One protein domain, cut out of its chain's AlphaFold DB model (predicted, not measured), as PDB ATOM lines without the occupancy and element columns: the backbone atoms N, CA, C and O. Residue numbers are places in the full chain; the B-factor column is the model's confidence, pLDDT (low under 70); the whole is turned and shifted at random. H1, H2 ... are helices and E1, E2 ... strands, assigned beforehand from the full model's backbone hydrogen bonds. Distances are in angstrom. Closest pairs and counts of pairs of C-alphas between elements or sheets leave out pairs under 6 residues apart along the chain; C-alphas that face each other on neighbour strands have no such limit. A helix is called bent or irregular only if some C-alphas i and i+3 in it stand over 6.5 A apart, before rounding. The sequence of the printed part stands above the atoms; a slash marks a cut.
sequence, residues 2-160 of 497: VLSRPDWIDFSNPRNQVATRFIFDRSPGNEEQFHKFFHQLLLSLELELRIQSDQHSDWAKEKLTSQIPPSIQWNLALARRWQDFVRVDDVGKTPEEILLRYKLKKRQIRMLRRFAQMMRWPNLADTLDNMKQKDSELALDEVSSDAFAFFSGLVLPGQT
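What this domain is: This is residues 2 to 160 of the 497 residues of an uncharacterized protein of Fusarium oxysporum f. sp. cubense (strain race 4) (UniProt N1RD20). A small hairpin of two strands, E1 and E2, stands between two helical parts: at one end H2 and H4 cross, with H3 beyond them near their ends, and at the other end H5 and H6 form a helical hairpin. Short H7 sits in the middle, joining H5 to the four-residue H1, which meets H2, while residues 54 to 59 stick out. The printed part has 159 residues with seven named helices and two strands, in the order H1 H2 H3 H4 E1 E2 H5 H6 H7; the sheet, E1 - E2, is antiparallel and the class is mostly helix. The whole is compact, with a radius of gyration of the C-alphas of 17.5 A and spans of 51 by 38 by 28 A.

Where its parts are: Find C-alpha 86 at (94.112, 245.464, 8.310); from there E1, residues 86 to 90, runs 12.1 A. E2 is residues 99 to 102. Before E1 look for H4, residues 70 to 85, 22.5 A; H3, residues 58 to 67; and H2, residues 28 to 51, 35.2 A, from C-alpha 28 at (93.097, 264.076, 22.485). H2 is irregular: C-alphas 29 and 32 are 7.8 A apart. H1 is residues 21 to 24. After E2 come H5, residues 105 to 118, 19.9 A; H6, residues 124 to 136, 18.4 A; and H7, residues 145 to 152, ending at C-alpha 152 at (98.392, 249.651, 5.532).

How they stand to each other: In the hairpin of E1 and E2, at 152 degrees, look for N 87 and O 101, 2.8 A apart, and N 101 and O 87, 2.8 A, both within hydrogen-bond range. The closest C-alphas of E2 and H7 are those of Tyr 102 and Ser 152, 5.0 A. H7 touches H5, residues 105 to 109 alone, at a steep tilt of 65 degrees, closest at the C-alphas of Lys 105 and Phe 151, 5.1 A. H5 and H6 only just touch, with 3 pairs of C-alphas within 8 A, the closest being Ala 116 and Leu 124, 6.7 A; this helical hairpin has a shallow tilt of 6 degrees, opposite ways. H7 also touches H1, at the C-alphas of Ser 145 and Arg 21, 5.2 A. H1 touches H2, residues 33 to 37 alone, at Ile 23 and Phe 34, 5.4 A between C-alphas. H2, with residues 40 to 48 alone, touches H4 and is about perpendicular to it at 88 degrees; the C-alphas of Leu 45 and Ala 79 are closest, 5.1 A. H3 is close to H2 but not clearly touching, at the C-alphas of Lys 61 and Ile 51, 6.4 A. H6 and H7 are apart. Every O i to N i+4 pair is within hydrogen-bond range in H3, H4, H5, H6 and H7, and 18 of 20 in H2; H1 is too short for such a pair.

The domain as a whole: The C-alphas of Gln 55 and Pro 122, the two farthest apart, are 54.0 A from each other. The printed part has no cut and no long link. Residues 2 to 20 hold no named element. Mean pLDDT of the printed part is 92.7, and no printed residue is under 70.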
ATOM      1  N   VAL A   2      71.492 254.731   7.458       82.94
ATOM      2  CA  VAL A   2      72.373 255.252   8.534       82.94
ATOM      3  C   VAL A   2      73.665 255.859   7.967       82.94
ATOM      4  O   VAL A   2      74.095 256.915   8.418       82.94
ATOM      5  N   LEU A   3      74.224 255.257   6.913       86.25
ATOM      6  CA  LEU A   3      75.414 255.747   6.200       86.25
ATOM      7  C   LEU A   3      75.153 256.938   5.261       86.25
ATOM      8  O   LEU A   3      76.094 257.459   4.677       86.25
ATOM      9  N   SER A   4      73.904 257.391   5.111       85.38
ATOM     10  CA  SER A   4      73.568 258.561   4.284       85.38
ATOM     11  C   SER A   4      73.451 259.855   5.095       85.38
ATOM     12  O   SER A   4      72.899 260.832   4.594       85.38
ATOM     13  N   ARG A   5      73.870 259.861   6.368       87.56
ATOM     14  CA  ARG A   5      73.819 261.078   7.180       87.56
ATOM     15  C   ARG A   5      74.868 262.096   6.697       87.56
ATOM     16  O   ARG A   5      75.977 261.692   6.346       87.56
ATOM     17  N   PRO A   6      74.539 263.399   6.690       85.75
ATOM     18  CA  PRO A   6      75.411 264.440   6.145       85.75
ATOM     19  C   PRO A   6      76.632 264.726   7.024       85.75
ATOM     20  O   PRO A   6      77.578 265.352   6.563       85.75
ATOM     21  N   ASP A   7      76.612 264.297   8.286       89.12
ATOM     22  CA  ASP A   7      77.742 264.445   9.188       89.12
ATOM     23  C   ASP A   7      78.875 263.469   8.869       89.12
ATOM     24  O   ASP A   7      79.989 263.736   9.294       89.12
ATOM     25  N   TRP A   8      78.661 262.389   8.115       93.94
ATOM     26  CA  TRP A   8      79.724 261.430   7.804       93.94
ATOM     27  C   TRP A   8      80.864 262.005   6.956       93.94
ATOM     28  O   TRP A   8      80.713 262.986   6.232       93.94
ATOM     29  N   ILE A   9      82.035 261.367   7.047       94.31
ATOM     30  CA  ILE A   9      83.182 261.686   6.198       94.31
ATOM     31  C   ILE A   9      82.839 261.257   4.773       94.31
ATOM     32  O   ILE A   9      82.674 260.071   4.490       94.31
ATOM     33  N   ASP A  10      82.730 262.219   3.865       94.19
ATOM     34  CA  ASP A  10      82.431 261.928   2.468       94.19
ATOM     35  C   ASP A  10      83.711 261.588   1.692       94.19
ATOM     36  O   ASP A  10      84.437 262.480   1.246       94.19
ATOM     37  N   PHE A  11      83.986 260.294   1.525       94.19
ATOM     38  CA  PHE A  11      85.124 259.792   0.743       94.19
ATOM     39  C   PHE A  11      84.943 259.935  -0.776       94.19
ATOM     40  O   PHE A  11      85.903 259.725  -1.521       94.19
ATOM     41  N   SER A  12      83.755 260.332  -1.256       92.19
ATOM     42  CA  SER A  12      83.587 260.710  -2.666       92.19
ATOM     43  C   SER A  12      84.272 262.038  -2.992       92.19
ATOM     44  O   SER A  12      84.639 262.277  -4.142       92.19
ATOM     45  N   ASN A  13      84.519 262.869  -1.974       93.25
ATOM     46  CA  ASN A  13      85.322 264.071  -2.103       93.25
ATOM     47  C   ASN A  13      86.821 263.709  -2.145       93.25
ATOM     48  O   ASN A  13      87.340 263.179  -1.156       93.25
ATOM     49  N   PRO A  14      87.561 264.072  -3.213       91.94
ATOM     50  CA  PRO A  14      88.986 263.774  -3.341       91.94
ATOM     51  C   PRO A  14      89.853 264.219  -2.157       91.94
ATOM     52  O   PRO A  14      90.841 263.560  -1.838       91.94
ATOM     53  N   ARG A  15      89.468 265.286  -1.443       92.25
ATOM     54  CA  ARG A  15      90.200 265.779  -0.260       92.25
ATOM     55  C   ARG A  15      90.236 264.783   0.900       92.25
ATOM     56  O   ARG A  15      91.151 264.844   1.715       92.25
ATOM     57  N   ASN A  16      89.257 263.883   0.961       93.94
ATOM     58  CA  ASN A  16      89.113 262.893   2.024       93.94
ATOM     59  C   ASN A  16      89.649 261.513   1.613       93.94
ATOM     60  O   ASN A  16      89.612 260.591   2.420       93.94
ATOM     61  N   GLN A  17      90.149 261.348   0.382       93.88
ATOM     62  CA  GLN A  17      90.540 260.032  -0.143       93.88
ATOM     63  C   GLN A  17      91.819 259.454   0.484       93.88
ATOM     64  O   GLN A  17      92.078 258.257   0.352       93.88
ATOM     65  N   VAL A  18      92.581 260.266   1.222       95.19
ATOM     66  CA  VAL A  18      93.614 259.784   2.149       95.19
ATOM     67  C   VAL A  18      92.936 259.442   3.478       95.19
ATOM     68  O   VAL A  18      92.905 260.242   4.413       95.19
ATOM     69  N   ALA A  19      92.328 258.256   3.541       94.12
ATOM     70  CA  ALA A  19      91.492 257.834   4.668       94.12
ATOM     71  C   ALA A  19      92.255 257.766   6.004       94.12
ATOM     72  O   ALA A  19      91.696 258.039   7.063       94.12
ATOM     73  N   THR A  20      93.549 257.458   5.959       95.00
ATOM     74  CA  THR A  20      94.425 257.404   7.137       95.00
ATOM     75  C   THR A  20      94.605 258.752   7.819       95.00
ATOM     76  O   THR A  20      94.868 258.774   9.014       95.00
ATOM     77  N   ARG A  21      94.378 259.880   7.133       94.62
ATOM     78  CA  ARG A  21      94.422 261.216   7.750       94.62
ATOM     79  C   ARG A  21      93.471 261.347   8.947       94.62
ATOM     80  O   ARG A  21      93.762 262.096   9.869       94.62
ATOM     81  N   PHE A  22      92.356 260.616   8.939       93.94
ATOM     82  CA  PHE A  22      91.347 260.637  10.005       93.94
ATOM     83  C   PHE A  22      91.723 259.789  11.230       93.94
ATOM     84  O   PHE A  22      91.035 259.864  12.243       93.94
ATOM     85  N   ILE A  23      92.779 258.975  11.130       92.75
ATOM     86  CA  ILE A  23      93.229 258.048  12.182       92.75
ATOM     87  C   ILE A  23      94.740 258.125  12.456       92.75
ATOM     88  O   ILE A  23      95.265 257.324  13.228       92.75
ATOM     89  N   PHE A  24      95.442 259.048  11.794       91.88
ATOM     90  CA  PHE A  24      96.884 259.240  11.928       91.88
ATOM     91  C   PHE A  24      97.222 259.990  13.219       91.88
ATOM     92  O   PHE A  24      97.992 259.485  14.029       91.88
ATOM     93  N   ASP A  25      96.608 261.157  13.443       87.75
ATOM     94  CA  ASP A  25      96.767 261.891  14.698       87.75
ATOM     95  C   ASP A  25      95.843 261.304  15.770       87.75
ATOM     96  O   ASP A  25      94.616 261.377  15.668       87.75
ATOM     97  N   ARG A  26      96.457 260.699  16.789       84.81
ATOM     98  CA  ARG A  26      95.781 260.036  17.911       84.81
ATOM     99  C   ARG A  26      95.701 260.916  19.161       84.81
ATOM    100  O   ARG A  26      95.275 260.433  20.207       84.81
ATOM    101  N   SER A  27      96.097 262.186  19.060       84.69
ATOM    102  CA  SER A  27      96.062 263.123  20.179       84.69
ATOM    103  C   SER A  27      94.625 263.407  20.654       84.69
ATOM    104  O   SER A  27      93.676 263.329  19.864       84.69
ATOM    105  N   PRO A  28      94.430 263.814  21.927       80.69
ATOM    106  CA  PRO A  28      93.097 264.076  22.485       80.69
ATOM    107  C   PRO A  28      92.267 265.105  21.701       80.69
ATOM    108  O   PRO A  28      91.042 265.074  21.738       80.69
ATOM    109  N   GLY A  29      92.919 266.018  20.967       83.50
ATOM    110  CA  GLY A  29      92.239 267.028  20.151       83.50
ATOM    111  C   GLY A  29      91.509 266.467  18.927       83.50
ATOM    112  O   GLY A  29      90.587 267.113  18.437       83.50
ATOM    113  N   ASN A  30      91.879 265.270  18.460       87.00
ATOM    114  CA  ASN A  30      91.318 264.625  17.267       87.00
ATOM    115  C   ASN A  30      90.482 263.371  17.584       87.00
ATOM    116  O   ASN A  30      90.040 262.659  16.677       87.00
ATOM    117  N   GLU A  31      90.190 263.130  18.864       86.56
ATOM    118  CA  GLU A  31      89.475 261.941  19.333       86.56
ATOM    119  C   GLU A  31      88.066 261.811  18.715       86.56
ATOM    120  O   GLU A  31      87.651 260.725  18.309       86.56
ATOM    121  N   GLU A  32      87.333 262.920  18.560       89.31
ATOM    122  CA  GLU A  32      86.001 262.909  17.936       89.31
ATOM    123  C   GLU A  32      86.060 262.428  16.476       89.31
ATOM    124  O   GLU A  32      85.251 261.600  16.048       89.31
ATOM    125  N   GLN A  33      87.042 262.914  15.710       90.62
ATOM    126  CA  GLN A  33      87.238 262.538  14.310       90.62
ATOM    127  C   GLN A  33      87.643 261.066  14.183       90.62
ATOM    128  O   GLN A  33      87.133 260.364  13.304       90.62
ATOM    129  N   PHE A  34      88.489 260.596  15.099       91.19
ATOM    130  CA  PHE A  34      88.896 259.201  15.208       91.19
ATOM    131  C   PHE A  34      87.690 258.279  15.452       91.19
ATOM    132  O   PHE A  34      87.423 257.372  14.659       91.19
ATOM    133  N   HIS A  35      86.893 258.544  16.496       91.06
ATOM    134  CA  HIS A  35      85.695 257.749  16.813       91.06
ATOM    135  C   HIS A  35      84.683 257.760  15.672       91.06
ATOM    136  O   HIS A  35      84.104 256.730  15.324       91.06
ATOM    137  N   LYS A  36      84.492 258.924  15.047       93.62
ATOM    138  CA  LYS A  36      83.605 259.087  13.898       93.62
ATOM    139  C   LYS A  36      84.034 258.224  12.712       93.62
ATOM    140  O   LYS A  36      83.176 257.573  12.112       93.62
ATOM    141  N   PHE A  37      85.330 258.176  12.400       95.06
ATOM    142  CA  PHE A  37      85.869 257.315  11.347       95.06
ATOM    143  C   PHE A  37      85.575 255.838  11.625       95.06
ATOM    144  O   PHE A  37      85.012 255.153  10.770       95.06
ATOM    145  N   PHE A  38      85.893 255.347  12.826       93.88
ATOM    146  CA  PHE A  38      85.681 253.940  13.173       93.88
ATOM    147  C   PHE A  38      84.202 253.559  13.252       93.88
ATOM    148  O   PHE A  38      83.832 252.466  12.827       93.88
ATOM    149  N   HIS A  39      83.338 254.462  13.718       94.94
ATOM    150  CA  HIS A  39      81.893 254.245  13.707       94.94
ATOM    151  C   HIS A  39      81.368 254.123  12.269       94.94
ATOM    152  O   HIS A  39      80.670 253.160  11.938       94.94
ATOM    153  N   GLN A  40      81.750 255.045  11.385       96.44
ATOM    154  CA  GLN A  40      81.383 254.977   9.973       96.44
ATOM    155  C   GLN A  40      81.912 253.696   9.310       96.44
ATOM    156  O   GLN A  40      81.180 253.032   8.572       96.44
ATOM    157  N   LEU A  41      83.154 253.314   9.605       96.38
ATOM    158  CA  LEU A  41      83.778 252.096   9.098       96.38
ATOM    159  C   LEU A  41      83.054 250.833   9.580       96.38
ATOM    160  O   LEU A  41      82.800 249.945   8.771       96.38
ATOM    161  N   LEU A  42      82.674 250.756  10.857       95.81
ATOM    162  CA  LEU A  42      81.949 249.617  11.424       95.81
ATOM    163  C   LEU A  42      80.609 249.393  10.712       95.81
ATOM    164  O   LEU A  42      80.295 248.273  10.311       95.81
ATOM    165  N   LEU A  43      79.846 250.467  10.506       96.62
ATOM    166  CA  LEU A  43      78.585 250.418   9.762       96.62
ATOM    167  C   LEU A  43      78.800 250.013   8.297       96.62
ATOM    168  O   LEU A  43      77.983 249.301   7.719       96.62
ATOM    169  N   SER A  44      79.906 250.454   7.698       96.69
ATOM    170  CA  SER A  44      80.260 250.127   6.313       96.69
ATOM    171  C   SER A  44      80.682 248.667   6.156       96.69
ATOM    172  O   SER A  44      80.285 248.025   5.189       96.69
ATOM    173  N   LEU A  45      81.433 248.121   7.119       96.69
ATOM    174  CA  LEU A  45      81.796 246.702   7.181       96.69
ATOM    175  C   LEU A  45      80.560 245.818   7.329       96.69
ATOM    176  O   LEU A  45      80.452 244.793   6.663       96.69
ATOM    177  N   GLU A  46      79.619 246.220   8.180       96.50
ATOM    178  CA  GLU A  46      78.369 245.490   8.363       96.50
ATOM    179  C   GLU A  46      77.532 245.454   7.080       96.50
ATOM    180  O   GLU A  46      77.093 244.377   6.662       96.50
ATOM    181  N   LEU A  47      77.391 246.604   6.410       94.81
ATOM    182  CA  LEU A  47      76.679 246.690   5.141       94.81
ATOM    183  C   LEU A  47      77.372 245.852   4.059       94.81
ATOM    184  O   LEU A  47      76.698 245.119   3.339       94.81
ATOM    185  N   GLU A  48      78.699 245.923   3.959       95.00
ATOM    186  CA  GLU A  48      79.466 245.140   2.990       95.00
ATOM    187  C   GLU A  48      79.286 243.633   3.216       95.00
ATOM    188  O   GLU A  48      78.994 242.904   2.272       95.00
ATOM    189  N   LEU A  49      79.364 243.162   4.464       94.56
ATOM    190  CA  LEU A  49      79.132 241.755   4.804       94.56
ATOM    191  C   LEU A  49      77.711 241.294   4.450       94.56
ATOM    192  O   LEU A  49      77.530 240.165   3.995       94.56
ATOM    193  N   ARG A  50      76.704 242.157   4.627       93.81
ATOM    194  CA  ARG A  50      75.324 241.863   4.212       93.81
ATOM    195  C   ARG A  50      75.197 241.761   2.699       93.81
ATOM    196  O   ARG A  50      74.620 240.794   2.215       93.81
ATOM    197  N   ILE A  51      75.761 242.717   1.959       92.69
ATOM    198  CA  ILE A  51      75.737 242.715   0.488       92.69
ATOM    199  C   ILE A  51      76.441 241.466  -0.057       92.69
ATOM    200  O   ILE A  51      75.939 240.835  -0.986       92.69
ATOM    201  N   GLN A  52      77.574 241.082   0.534       93.25
ATOM    202  CA  GLN A  52      78.368 239.941   0.075       93.25
ATOM    203  C   GLN A  52      77.881 238.581   0.570       93.25
ATOM    204  O   GLN A  52      78.479 237.576   0.192       93.25
ATOM    205  N   SER A  53      76.800 238.519   1.352       94.38
ATOM    206  CA  SER A  53      76.238 237.255   1.826       94.38
ATOM    207  C   SER A  53      76.001 236.266   0.677       94.38
ATOM    208  O   SER A  53      75.478 236.631  -0.379       94.38
ATOM    209  N   ASP A  54      76.323 234.992   0.911       93.19
ATOM    210  CA  ASP A  54      76.115 233.895  -0.048       93.19
ATOM    211  C   ASP A  54      74.631 233.651  -0.376       93.19
ATOM    212  O   ASP A  54      74.297 232.925  -1.308       93.19
ATOM    213  N   GLN A  55      73.717 234.279   0.369       94.38
ATOM    214  CA  GLN A  55      72.275 234.244   0.109       94.38
ATOM    215  C   GLN A  55      71.863 235.081  -1.113       94.38
ATOM    216  O   GLN A  55      70.726 234.980  -1.577       94.38
ATOM    217  N   HIS A  56      72.751 235.937  -1.626       93.44
ATOM    218  CA  HIS A  56      72.472 236.829  -2.747       93.44
ATOM    219  C   HIS A  56      73.191 236.365  -4.017       93.44
ATOM    220  O   HIS A  56      74.397 236.135  -4.012       93.44
ATOM    221  N   SER A  57      72.461 236.290  -5.134       94.12
ATOM    222  CA  SER A  57      73.046 236.058  -6.463       94.12
ATOM    223  C   SER A  57      73.921 237.237  -6.905       94.12
ATOM    224  O   SER A  57      73.566 238.381  -6.612       94.12
ATOM    225  N   ASP A  58      74.953 236.991  -7.713       92.94
ATOM    226  CA  ASP A  58      75.858 238.038  -8.222       92.94
ATOM    227  C   ASP A  58      75.125 239.167  -8.958       92.94
ATOM    228  O   ASP A  58      75.386 240.342  -8.708       92.94
ATOM    229  N   TRP A  59      74.112 238.832  -9.764       93.69
ATOM    230  CA  TRP A  59      73.264 239.828 -10.430       93.69
ATOM    231  C   TRP A  59      72.572 240.780  -9.442       93.69
ATOM    232  O   TRP A  59      72.490 241.986  -9.669       93.69
ATOM    233  N   ALA A  60      72.080 240.255  -8.315       91.81
ATOM    234  CA  ALA A  60      71.428 241.069  -7.293       91.81
ATOM    235  C   ALA A  60      72.437 241.992  -6.590       91.81
ATOM    236  O   ALA A  60      72.118 243.154  -6.328       91.81
ATOM    237  N   LYS A  61      73.660 241.500  -6.342       92.25
ATOM    238  CA  LYS A  61      74.768 242.284  -5.773       92.25
ATOM    239  C   LYS A  61      75.174 243.427  -6.704       92.25
ATOM    240  O   LYS A  61      75.300 244.568  -6.258       92.25
ATOM    241  N   GLU A  62      75.327 243.145  -7.995       90.50
ATOM    242  CA  GLU A  62      75.674 244.136  -9.016       90.50
ATOM    243  C   GLU A  62      74.575 245.193  -9.164       90.50
ATOM    244  O   GLU A  62      74.841 246.395  -9.067       90.50
ATOM    245  N   LYS A  63      73.316 244.755  -9.288       92.81
ATOM    246  CA  LYS A  63      72.161 245.650  -9.383       92.81
ATOM    247  C   LYS A  63      72.059 246.571  -8.173       92.81
ATOM    248  O   LYS A  63      71.877 247.773  -8.349       92.81
ATOM    249  N   LEU A  64      72.210 246.044  -6.958       91.69
ATOM    250  CA  LEU A  64      72.210 246.863  -5.749       91.69
ATOM    251  C   LEU A  64      73.373 247.859  -5.763       91.69
ATOM    252  O   LEU A  64      73.154 249.049  -5.553       91.69
ATOM    253  N   THR A  65      74.589 247.402  -6.070       88.19
ATOM    254  CA  THR A  65      75.783 248.259  -6.107       88.19
ATOM    255  C   THR A  65      75.606 249.425  -7.086       88.19
ATOM    256  O   THR A  65      75.943 250.555  -6.736       88.19
ATOM    257  N   SER A  66      74.987 249.193  -8.251       89.56
ATOM    258  CA  SER A  66      74.687 250.237  -9.250       89.56
ATOM    259  C   SER A  66      73.696 251.310  -8.771       89.56
ATOM    260  O   SER A  66      73.708 252.429  -9.277       89.56
ATOM    261  N   GLN A  67      72.852 250.990  -7.784       92.38
ATOM    262  CA  GLN A  67      71.836 251.894  -7.230       92.38
ATOM    263  C   GLN A  67      72.305 252.621  -5.962       92.38
ATOM    264  O   GLN A  67      71.677 253.595  -5.540       92.38
ATOM    265  N   ILE A  68      73.384 252.153  -5.327       92.06
ATOM    266  CA  ILE A  68      73.930 252.767  -4.114       92.06
ATOM    267  C   ILE A  68      74.577 254.122  -4.465       92.06
ATOM    268  O   ILE A  68      75.370 254.189  -5.404       92.06
ATOM    269  N   PRO A  69      74.305 255.200  -3.701       92.88
ATOM    270  CA  PRO A  69      74.943 256.498  -3.911       92.88
ATOM    271  C   PRO A  69      76.480 256.434  -3.850       92.88
ATOM    272  O   PRO A  69      77.013 255.701  -3.008       92.88
ATOM    273  N   PRO A  70      77.211 257.259  -4.629       91.25
ATOM    274  CA  PRO A  70      78.675 257.238  -4.658       91.25
ATOM    275  C   PRO A  70      79.329 257.343  -3.276       91.25
ATOM    276  O   PRO A  70      80.243 256.582  -2.977       91.25
ATOM    277  N   SER A  71      78.837 258.216  -2.392       92.62
ATOM    278  CA  SER A  71      79.375 258.372  -1.029       92.62
ATOM    279  C   SER A  71      79.377 257.062  -0.231       92.62
ATOM    280  O   SER A  71      80.334 256.767   0.484       92.62
ATOM    281  N   ILE A  72      78.349 256.226  -0.399       94.19
ATOM    282  CA  ILE A  72      78.269 254.906   0.234       94.19
ATOM    283  C   ILE A  72      79.131 253.889  -0.524       94.19
ATOM    284  O   ILE A  72      79.785 253.072   0.115       94.19
ATOM    285  N   GLN A  73      79.217 253.951  -1.856       93.81
ATOM    286  CA  GLN A  73      80.128 253.082  -2.619       93.81
ATOM    287  C   GLN A  73      81.593 253.257  -2.179       93.81
ATOM    288  O   GLN A  73      82.307 252.267  -2.019       93.81
ATOM    289  N   TRP A  74      82.035 254.491  -1.909       94.56
ATOM    290  CA  TRP A  74      83.380 254.754  -1.379       94.56
ATOM    291  C   TRP A  74      83.577 254.220   0.044       94.56
ATOM    292  O   TRP A  74      84.638 253.676   0.348       94.56
ATOM    293  N   ASN A  75      82.549 254.302   0.893       95.31
ATOM    294  CA  ASN A  75      82.555 253.664   2.213       95.31
ATOM    295  C   ASN A  75      82.730 252.142   2.117       95.31
ATOM    296  O   ASN A  75      83.546 251.567   2.838       95.31
ATOM    297  N   LEU A  76      82.010 251.493   1.197       95.19
ATOM    298  CA  LEU A  76      82.141 250.057   0.939       95.19
ATOM    299  C   LEU A  76      83.534 249.707   0.400       95.19
ATOM    300  O   LEU A  76      84.138 248.730   0.838       95.19
ATOM    301  N   ALA A  77      84.095 250.531  -0.490       94.75
ATOM    302  CA  ALA A  77      85.461 250.352  -0.978       94.75
ATOM    303  C   ALA A  77      86.494 250.420   0.162       94.75
ATOM    304  O   ALA A  77      87.381 249.567   0.232       94.75
ATOM    305  N   LEU A  78      86.361 251.385   1.080       95.94
ATOM    306  CA  LEU A  78      87.213 251.481   2.269       95.94
ATOM    307  C   LEU A  78      87.045 250.264   3.189       95.94
ATOM    308  O   LEU A  78      88.039 249.691   3.631       95.94
ATOM    309  N   ALA A  79      85.803 249.842   3.441       96.81
ATOM    310  CA  ALA A  79      85.492 248.682   4.273       96.81
ATOM    311  C   ALA A  79      86.123 247.392   3.724       96.81
ATOM    312  O   ALA A  79      86.760 246.657   4.482       96.81
ATOM    313  N   ARG A  80      86.041 247.160   2.405       95.44
ATOM    314  CA  ARG A  80      86.731 246.045   1.729       95.44
ATOM    315  C   ARG A  80      88.238 246.100   1.956       95.44
ATOM    316  O   ARG A  80      88.828 245.127   2.412       95.44
ATOM    317  N   ARG A  81      88.868 247.258   1.710       95.88
ATOM    318  CA  ARG A  81      90.316 247.442   1.930       95.88
ATOM    319  C   ARG A  81      90.722 247.165   3.374       95.88
ATOM    320  O   ARG A  81      91.728 246.494   3.604       95.88
ATOM    321  N   TRP A  82      89.937 247.648   4.334       96.38
ATOM    322  CA  TRP A  82      90.168 247.397   5.753       96.38
ATOM    323  C   TRP A  82      90.104 245.902   6.076       96.38
ATOM    324  O   TRP A  82      91.049 245.356   6.642       96.38
ATOM    325  N   GLN A  83      89.034 245.219   5.666       95.62
ATOM    326  CA  GLN A  83      88.850 243.781   5.884       95.62
ATOM    327  C   GLN A  83      89.986 242.945   5.262       95.62
ATOM    328  O   GLN A  83      90.514 242.002   5.879       95.62
ATOM    329  N   ASP A  84      90.391 243.316   4.049       95.19
ATOM    330  CA  ASP A  84      91.413 242.614   3.286       95.19
ATOM    331  C   ASP A  84      92.801 242.785   3.891       95.19
ATOM    332  O   ASP A  84      93.556 241.809   3.939       95.19
ATOM    333  N   PHE A  85      93.153 243.973   4.391       96.12
ATOM    334  CA  PHE A  85      94.555 244.312   4.658       96.12
ATOM    335  C   PHE A  85      94.887 244.709   6.093       96.12
ATOM    336  O   PHE A  85      96.057 244.609   6.466       96.12
ATOM    337  N   VAL A  86      93.900 245.050   6.919       95.50
ATOM    338  CA  VAL A  86      94.112 245.464   8.310       95.50
ATOM    339  C   VAL A  86      93.654 244.368   9.275       95.50
ATOM    340  O   VAL A  86      92.633 243.703   9.084       95.50
ATOM    341  N   ARG A  87      94.447 244.134  10.319       94.56
ATOM    342  CA  ARG A  87      94.088 243.329  11.489       94.56
ATOM    343  C   ARG A  87      94.236 244.190  12.731       94.56
ATOM    344  O   ARG A  87      95.210 244.921  12.852       94.56
ATOM    345  N   VAL A  88      93.265 244.087  13.624       92.94
ATOM    346  CA  VAL A  88      93.336 244.680  14.956       92.94
ATOM    347  C   VAL A  88      93.883 243.587  15.863       92.94
ATOM    348  O   VAL A  88      93.212 242.571  16.044       92.94
ATOM    349  N   ASP A  89      95.124 243.742  16.314       90.75
ATOM    350  CA  ASP A  89      95.787 242.748  17.161       90.75
ATOM    351  C   ASP A  89      95.521 243.035  18.652       90.75
ATOM    352  O   ASP A  89      95.367 242.085  19.415       90.75
ATOM    353  N   ASP A  90      95.386 244.309  19.049       88.88
ATOM    354  CA  ASP A  90      94.961 244.709  20.398       88.88
ATOM    355  C   ASP A  90      94.140 246.011  20.377       88.88
ATOM    356  O   ASP A  90      94.310 246.858  19.492       88.88
ATOM    357  N   VAL A  91      93.243 246.156  21.350       84.38
ATOM    358  CA  VAL A  91      92.384 247.330  21.541       84.38
ATOM    359  C   VAL A  91      92.512 247.779  22.989       84.38
ATOM    360  O   VAL A  91      91.962 247.149  23.892       84.38
ATOM    361  N   GLY A  92      93.225 248.880  23.211       82.06
ATOM    362  CA  GLY A  92      93.251 249.534  24.514       82.06
ATOM    363  C   GLY A  92      92.063 250.466  24.766       82.06
ATOM    364  O   GLY A  92      91.045 250.436  24.072       82.06
ATOM    365  N   LYS A  93      92.182 251.295  25.804       81.56
ATOM    366  CA  LYS A  93      91.169 252.266  26.246       81.56
ATOM    367  C   LYS A  93      91.246 253.589  25.495       81.56
ATOM    368  O   LYS A  93      90.239 254.288  25.418       81.56
ATOM    369  N   THR A  94      92.423 253.944  24.989       81.69
ATOM    370  CA  THR A  94      92.666 255.181  24.238       81.69
ATOM    371  C   THR A  94      93.037 254.863  22.785       81.69
ATOM    372  O   THR A  94      93.495 253.755  22.497       81.69
ATOM    373  N   PRO A  95      92.869 255.816  21.847       81.38
ATOM    374  CA  PRO A  95      93.284 255.635  20.454       81.38
ATOM    375  C   PRO A  95      94.759 255.238  20.284       81.38
ATOM    376  O   PRO A  95      95.095 254.456  19.395       81.38
ATOM    377  N   GLU A  96      95.641 255.755  21.144       81.75
ATOM    378  CA  GLU A  96      97.083 255.468  21.142       81.75
ATOM    379  C   GLU A  96      97.389 253.993  21.425       81.75
ATOM    380  O   GLU A  96      98.309 253.434  20.835       81.75
ATOM    381  N   GLU A  97      96.577 253.337  22.256       84.06
ATOM    382  CA  GLU A  97      96.759 251.937  22.648       84.06
ATOM    383  C   GLU A  97      96.264 250.933  21.583       84.06
ATOM    384  O   GLU A  97      96.361 249.722  21.780       84.06
ATOM    385  N   ILE A  98      95.714 251.392  20.452       85.88
ATOM    386  CA  ILE A  98      95.252 250.502  19.377       85.88
ATOM    387  C   ILE A  98      96.446 249.985  18.571       85.88
ATOM    388  O   ILE A  98      97.170 250.751  17.922       85.88
ATOM    389  N   LEU A  99      96.587 248.657  18.541       87.81
ATOM    390  CA  LEU A  99      97.628 247.959  17.794       87.81
ATOM    391  C   LEU A  99      97.057 247.373  16.502       87.81
ATOM    392  O   LEU A  99      96.274 246.416  16.502       87.81
ATOM    393  N   LEU A 100      97.481 247.952  15.378       90.56
ATOM    394  CA  LEU A 100      97.101 247.520  14.038       90.56
ATOM    395  C   LEU A 100      98.248 246.769  13.365       90.56
ATOM    396  O   LEU A 100      99.406 247.178  13.405       90.56
ATOM    397  N   ARG A 101      97.909 245.685  12.670       91.69
ATOM    398  CA  ARG A 101      98.834 244.916  11.837       91.69
ATOM    399  C   ARG A 101      98.388 244.927  10.385       91.69
ATOM    400  O   ARG A 101      97.239 244.626  10.058       91.69
ATOM    401  N   TYR A 102      99.342 245.182   9.493       94.81
ATOM    402  CA  TYR A 102      99.090 245.344   8.061       94.81
ATOM    403  C   TYR A 102      99.580 244.137   7.257       94.81
ATOM    404  O   TYR A 102     100.777 243.843   7.200       94.81
ATOM    405  N   LYS A 103      98.661 243.438   6.580       95.00
ATOM    406  CA  LYS A 103      98.979 242.208   5.828       95.00
ATOM    407  C   LYS A 103      99.899 242.467   4.630       95.00
ATOM    408  O   LYS A 103     100.706 241.608   4.277       95.00
ATOM    409  N   LEU A 104      99.800 243.644   4.004       94.31
ATOM    410  CA  LEU A 104     100.564 243.992   2.800       94.31
ATOM    411  C   LEU A 104     101.937 244.615   3.073       94.31
ATOM    412  O   LEU A 104     102.711 244.741   2.122       94.31
ATOM    413  N   LYS A 105     102.285 244.940   4.327       94.19
ATOM    414  CA  LYS A 105     103.494 245.707   4.689       94.19
ATOM    415  C   LYS A 105     104.756 245.222   3.965       94.19
ATOM    416  O   LYS A 105     105.393 245.972   3.233       94.19
ATOM    417  N   LYS A 106     105.063 243.921   4.060       94.81
ATOM    418  CA  LYS A 106     106.251 243.316   3.419       94.81
ATOM    419  C   LYS A 106     106.250 243.454   1.892       94.81
ATOM    420  O   LYS A 106     107.310 243.602   1.289       94.81
ATOM    421  N   ARG A 107     105.079 243.352   1.251       96.12
ATOM    422  CA  ARG A 107     104.937 243.548  -0.201       96.12
ATOM    423  C   ARG A 107     105.150 245.016  -0.559       96.12
ATOM    424  O   ARG A 107     105.884 245.276  -1.505       96.12
ATOM    425  N   GLN A 108     104.575 245.935   0.213       96.00
ATOM    426  CA  GLN A 108     104.692 247.375  -0.015       96.00
ATOM    427  C   GLN A 108     106.128 247.876   0.137       96.00
ATOM    428  O   GLN A 108     106.599 248.603  -0.727       96.00
ATOM    429  N   ILE A 109     106.880 247.381   1.124       96.69
ATOM    430  CA  ILE A 109     108.319 247.680   1.260       96.69
ATOM    431  C   ILE A 109     109.098 247.252   0.005       96.69
ATOM    432  O   ILE A 109     109.932 247.998  -0.507       96.69
ATOM    433  N   ARG A 110     108.824 246.051  -0.530       97.19
ATOM    434  CA  ARG A 110     109.464 245.590  -1.776       97.19
ATOM    435  C   ARG A 110     109.051 246.434  -2.979       97.19
ATOM    436  O   ARG A 110     109.890 246.707  -3.833       97.19
ATOM    437  N   MET A 111     107.779 246.826  -3.052       96.69
ATOM    438  CA  MET A 111     107.265 247.679  -4.121       96.69
ATOM    439  C   MET A 111     107.909 249.063  -4.094       96.69
ATOM    440  O   MET A 111     108.397 249.497  -5.130       96.69
ATOM    441  N   LEU A 112     107.978 249.712  -2.929       97.81
ATOM    442  CA  LEU A 112     108.587 251.034  -2.783       97.81
ATOM    443  C   LEU A 112     110.082 251.008  -3.111       97.81
ATOM    444  O   LEU A 112     110.563 251.863  -3.846       97.81
ATOM    445  N   ARG A 113     110.802 249.969  -2.663       97.94
ATOM    446  CA  ARG A 113     112.208 249.756  -3.041       97.94
ATOM    447  C   ARG A 113     112.388 249.684  -4.555       97.94
ATOM    448  O   ARG A 113     113.246 250.372  -5.097       97.94
ATOM    449  N   ARG A 114     111.581 248.860  -5.234       97.50
ATOM    450  CA  ARG A 114     111.649 248.715  -6.695       97.50
ATOM    451  C   ARG A 114     111.264 250.013  -7.401       97.50
ATOM    452  O   ARG A 114     111.898 250.372  -8.382       97.50
ATOM    453  N   PHE A 115     110.256 250.719  -6.894       97.88
ATOM    454  CA  PHE A 115     109.849 252.020  -7.412       97.88
ATOM    455  C   PHE A 115     110.999 253.032  -7.342       97.88
ATOM    456  O   PHE A 115     111.366 253.589  -8.370       97.88
ATOM    457  N   ALA A 116     111.646 253.186  -6.183       97.69
ATOM    458  CA  ALA A 116     112.792 254.081  -6.011       97.69
ATOM    459  C   ALA A 116     113.971 253.727  -6.938       97.69
ATOM    460  O   ALA A 116     114.593 254.612  -7.524       97.69
ATOM    461  N   GLN A 117     114.250 252.430  -7.119       96.81
ATOM    462  CA  GLN A 117     115.276 251.943  -8.050       96.81
ATOM    463  C   GLN A 117     114.950 252.298  -9.507       96.81
ATOM    464  O   GLN A 117     115.795 252.861 -10.199       96.81
ATOM    465  N   MET A 118     113.723 252.023  -9.965       95.62
ATOM    466  CA  MET A 118     113.290 252.331 -11.336       95.62
ATOM    467  C   MET A 118     113.277 253.837 -11.612       95.62
ATOM    468  O   MET A 118     113.620 254.268 -12.707       95.62
ATOM    469  N   MET A 119     112.937 254.644 -10.607       95.06
ATOM    470  CA  MET A 119     112.988 256.104 -10.692       95.06
ATOM    471  C   MET A 119     114.421 256.654 -10.602       95.06
ATOM    472  O   MET A 119     114.606 257.858 -10.727       95.06
ATOM    473  N   ARG A 120     115.433 255.793 -10.403       95.38
ATOM    474  CA  ARG A 120     116.838 256.162 -10.159       95.38
ATOM    475  C   ARG A 120     116.955 257.252  -9.093       95.38
ATOM    476  O   ARG A 120     117.598 258.279  -9.304       95.38
ATOM    477  N   TRP A 121     116.283 257.019  -7.965       96.19
ATOM    478  CA  TRP A 121     116.149 258.006  -6.901       96.19
ATOM    479  C   TRP A 121     117.522 258.560  -6.463       96.19
ATOM    480  O   TRP A 121     118.404 257.760  -6.141       96.19
ATOM    481  N   PRO A 122     117.744 259.892  -6.425       94.62
ATOM    482  CA  PRO A 122     119.069 260.458  -6.171       94.62
ATOM    483  C   PRO A 122     119.657 260.059  -4.818       94.62
ATOM    484  O   PRO A 122     120.856 259.814  -4.728       94.62
ATOM    485  N   ASN A 123     118.818 259.952  -3.782       94.56
ATOM    486  CA  ASN A 123     119.238 259.571  -2.435       94.56
ATOM    487  C   ASN A 123     118.893 258.112  -2.087       94.56
ATOM    488  O   ASN A 123     118.464 257.801  -0.974       94.56
ATOM    489  N   LEU A 124     118.995 257.205  -3.067       96.25
ATOM    490  CA  LEU A 124     118.475 255.840  -2.947       96.25
ATOM    491  C   LEU A 124     119.021 255.084  -1.727       96.25
ATOM    492  O   LEU A 124     118.240 254.450  -1.025       96.25
ATOM    493  N   ALA A 125     120.334 255.118  -1.485       97.12
ATOM    494  CA  ALA A 125     120.953 254.348  -0.404       97.12
ATOM    495  C   ALA A 125     120.413 254.773   0.971       97.12
ATOM    496  O   ALA A 125     119.820 253.951   1.671       97.12
ATOM    497  N   ASP A 126     120.512 256.065   1.286       97.62
ATOM    498  CA  ASP A 126     120.080 256.627   2.568       97.62
ATOM    499  C   ASP A 126     118.569 256.459   2.781       97.62
ATOM    500  O   ASP A 126     118.128 256.083   3.867       97.62
ATOM    501  N   THR A 127     117.768 256.637   1.724       97.19
ATOM    502  CA  THR A 127     116.311 256.415   1.772       97.19
ATOM    503  C   THR A 127     115.977 254.955   2.098       97.19
ATOM    504  O   THR A 127     115.106 254.663   2.921       97.19
ATOM    505  N   LEU A 128     116.672 253.998   1.472       97.31
ATOM    506  CA  LEU A 128     116.448 252.575   1.730       97.31
ATOM    507  C   LEU A 128     116.917 252.153   3.124       97.31
ATOM    508  O   LEU A 128     116.305 251.253   3.704       97.31
ATOM    509  N   ASP A 129     117.975 252.761   3.649       97.56
ATOM    510  CA  ASP A 129     118.465 252.483   4.996       97.56
ATOM    511  C   ASP A 129     117.545 253.082   6.067       97.56
ATOM    512  O   ASP A 129     117.161 252.359   6.990       97.56
ATOM    513  N   ASN A 130     117.055 254.313   5.880       97.31
ATOM    514  CA  ASN A 130     116.031 254.905   6.748       97.31
ATOM    515  C   ASN A 130     114.739 254.067   6.751       97.31
ATOM    516  O   ASN A 130     114.196 253.740   7.806       97.31
ATOM    517  N   MET A 131     114.284 253.606   5.580       96.81
ATOM    518  CA  MET A 131     113.122 252.716   5.487       96.81
ATOM    519  C   MET A 131     113.325 251.399   6.259       96.81
ATOM    520  O   MET A 131     112.394 250.925   6.911       96.81
ATOM    521  N   LYS A 132     114.518 250.786   6.202       95.88
ATOM    522  CA  LYS A 132     114.824 249.566   6.981       95.88
ATOM    523  C   LYS A 132     114.818 249.841   8.483       95.88
ATOM    524  O   LYS A 132     114.319 249.010   9.244       95.88
ATOM    525  N   GLN A 133     115.372 250.978   8.902       96.50
ATOM    526  CA  GLN A 133     115.373 251.389  10.302       96.50
ATOM    527  C   GLN A 133     113.935 251.557  10.808       96.50
ATOM    528  O   GLN A 133     113.549 250.892  11.768       96.50
ATOM    529  N   LYS A 134     113.107 252.334  10.102       93.94
ATOM    530  CA  LYS A 134     111.694 252.544  10.454       93.94
ATOM    531  C   LYS A 134     110.866 251.262  10.442       93.94
ATOM    532  O   LYS A 134     109.995 251.088  11.291       93.94
ATOM    533  N   ASP A 135     111.137 250.334   9.523       94.00
ATOM    534  CA  ASP A 135     110.481 249.020   9.540       94.00
ATOM    535  C   ASP A 135     110.833 248.220  10.801       94.00
ATOM    536  O   ASP A 135     109.945 247.608  11.397       94.00
ATOM    537  N   SER A 136     112.101 248.270  11.223       93.31
ATOM    538  CA  SER A 136     112.605 247.589  12.425       93.31
ATOM    539  C   SER A 136     112.045 248.197  13.713       93.31
ATOM    540  O   SER A 136     111.768 247.467  14.661       93.31
ATOM    541  N   GLU A 137     111.828 249.514  13.724       92.31
ATOM    542  CA  GLU A 137     111.173 250.266  14.805       92.31
ATOM    543  C   GLU A 137     109.641 250.105  14.807       92.31
ATOM    544  O   GLU A 137     108.982 250.614  15.703       92.31
ATOM    545  N   LEU A 138     109.062 249.405  13.819       87.19
ATOM    546  CA  LEU A 138     107.613 249.322  13.585       87.19
ATOM    547  C   LEU A 138     106.928 250.691  13.405       87.19
ATOM    548  O   LEU A 138     105.718 250.773  13.546       87.19
ATOM    549  N   ALA A 139     107.674 251.719  12.993       89.12
ATOM    550  CA  ALA A 139     107.232 253.115  12.950       89.12
ATOM    551  C   ALA A 139     106.905 253.621  11.528       89.12
ATOM    552  O   ALA A 139     106.917 254.820  11.261       89.12
ATOM    553  N   LEU A 140     106.666 252.722  10.563       88.94
ATOM    554  CA  LEU A 140     106.419 253.111   9.162       88.94
ATOM    555  C   LEU A 140     105.069 253.815   8.953       88.94
ATOM    556  O   LEU A 140     104.935 254.618   8.034       88.94
ATOM    557  N   ASP A 141     104.071 253.507   9.772       84.88
ATOM    558  CA  ASP A 141     102.755 254.150   9.788       84.88
ATOM    559  C   ASP A 141     102.713 255.441  10.618       84.88
ATOM    560  O   ASP A 141     101.715 256.153  10.574       84.88
ATOM    561  N   GLU A 142     103.802 255.777  11.311       90.25
ATOM    562  CA  GLU A 142     103.955 257.021  12.076       90.25
ATOM    563  C   GLU A 142     104.658 258.127  11.275       90.25
ATOM    564  O   GLU A 142     104.666 259.280  11.694       90.25
ATOM    565  N   VAL A 143     105.239 257.794  10.114       91.88
ATOM    566  CA  VAL A 143     105.992 258.739   9.272       91.88
ATOM    567  C   VAL A 143     105.089 259.863   8.756       91.88
ATOM    568  O   VAL A 143     105.377 261.039   8.947       91.88
ATOM    569  N   SER A 144     103.985 259.501   8.104       94.94
ATOM    570  CA  SER A 144     103.001 260.442   7.570       94.94
ATOM    571  C   SER A 144     101.673 259.732   7.315       94.94
ATOM    572  O   SER A 144     101.606 258.498   7.254       94.94
ATOM    573  N   SER A 145     100.597 260.498   7.101       95.12
ATOM    574  CA  SER A 145      99.315 259.914   6.693       95.12
ATOM    575  C   SER A 145      99.423 259.144   5.375       95.12
ATOM    576  O   SER A 145      98.734 258.136   5.201       95.12
ATOM    577  N   ASP A 146     100.290 259.586   4.464       95.75
ATOM    578  CA  ASP A 146     100.448 258.981   3.142       95.75
ATOM    579  C   ASP A 146     101.218 257.659   3.229       95.75
ATOM    580  O   ASP A 146     100.758 256.645   2.689       95.75
ATOM    581  N   ALA A 147     102.306 257.639   4.007       96.06
ATOM    582  CA  ALA A 147     103.038 256.423   4.347       96.06
ATOM    583  C   ALA A 147     102.128 255.404   5.043       96.06
ATOM    584  O   ALA A 147     102.098 254.226   4.663       96.06
ATOM    585  N   PHE A 148     101.300 255.859   5.989       96.19
ATOM    586  CA  PHE A 148     100.310 255.009   6.637       96.19
ATOM    587  C   PHE A 148      99.327 254.420   5.609       96.19
ATOM    588  O   PHE A 148      99.120 253.202   5.584       96.19
ATOM    589  N   ALA A 149      98.754 255.219   4.701       96.56
ATOM    590  CA  ALA A 149      97.827 254.706   3.682       96.56
ATOM    591  C   ALA A 149      98.492 253.657   2.778       96.56
ATOM    592  O   ALA A 149      97.911 252.599   2.508       96.56
ATOM    593  N   PHE A 150      99.726 253.921   2.345       96.75
ATOM    594  CA  PHE A 150     100.477 253.028   1.475       96.75
ATOM    595  C   PHE A 150     100.806 251.690   2.158       96.75
ATOM    596  O   PHE A 150     100.466 250.628   1.621       96.75
ATOM    597  N   PHE A 151     101.418 251.712   3.349       96.50
ATOM    598  CA  PHE A 151     101.851 250.496   4.050       96.50
ATOM    599  C   PHE A 151     100.693 249.680   4.636       96.50
ATOM    600  O   PHE A 151     100.774 248.446   4.649       96.50
ATOM    601  N   SER A 152      99.607 250.335   5.064       95.00
ATOM    602  CA  SER A 152      98.392 249.651   5.532       95.00
ATOM    603  C   SER A 152      97.596 248.998   4.401       95.00
ATOM    604  O   SER A 152      96.887 248.018   4.627       95.00
ATOM    605  N   GLY A 153      97.731 249.505   3.170       94.81
ATOM    606  CA  GLY A 153      96.911 249.087   2.035       94.81
ATOM    607  C   GLY A 153      95.531 249.748   2.002       94.81
ATOM    608  O   GLY A 153      94.697 249.353   1.182       94.81
ATOM    609  N   LEU A 154      95.286 250.763   2.840       95.31
ATOM    610  CA  LEU A 154      94.073 251.589   2.840       95.31
ATOM    611  C   LEU A 154      94.091 252.605   1.689       95.31
ATOM    612  O   LEU A 154      93.946 253.811   1.869       95.31
ATOM    613  N   VAL A 155      94.276 252.083   0.478       94.25
ATOM    614  CA  VAL A 155      94.343 252.843  -0.764       94.25
ATOM    615  C   VAL A 155      93.004 252.730  -1.483       94.25
ATOM    616  O   VAL A 155      92.603 251.650  -1.943       94.25
ATOM    617  N   LEU A 156      92.316 253.863  -1.583       92.31
ATOM    618  CA  LEU A 156      91.076 253.983  -2.338       92.31
ATOM    619  C   LEU A 156      91.351 253.969  -3.856       92.31
ATOM    620  O   LEU A 156      92.432 254.378  -4.290       92.31
ATOM    621  N   PRO A 157      90.414 253.461  -4.679       86.19
ATOM    622  CA  PRO A 157      90.569 253.490  -6.131       86.19
ATOM    623  C   PRO A 157      90.669 254.932  -6.654       86.19
ATOM    624  O   PRO A 157      90.107 255.850  -6.070       86.19
ATOM    625  N   GLY A 158      91.367 255.140  -7.773       85.25
ATOM    626  CA  GLY A 158      91.499 256.454  -8.409       85.25
ATOM    627  C   GLY A 158      92.921 257.016  -8.380       85.25
ATOM    628  O   GLY A 158      93.900 256.273  -8.391       85.25
ATOM    629  N   GLN A 159      93.030 258.347  -8.393       86.81
ATOM    630  CA  GLN A 159      94.291 259.067  -8.630       86.81
ATOM    631  C   GLN A 159      95.165 259.237  -7.380       86.81
ATOM    632  O   GLN A 159      96.250 259.797  -7.472       86.81
ATOM    633  N   THR A 160      94.728 258.761  -6.214       93.31
ATOM    634  CA  THR A 160      95.457 258.946  -4.951       93.31
ATOM    635  C   THR A 160      96.694 258.054  -4.869       93.31
ATOM    636  O   THR A 160      97.735 258.504  -4.404       93.31
TER     637      THR A 160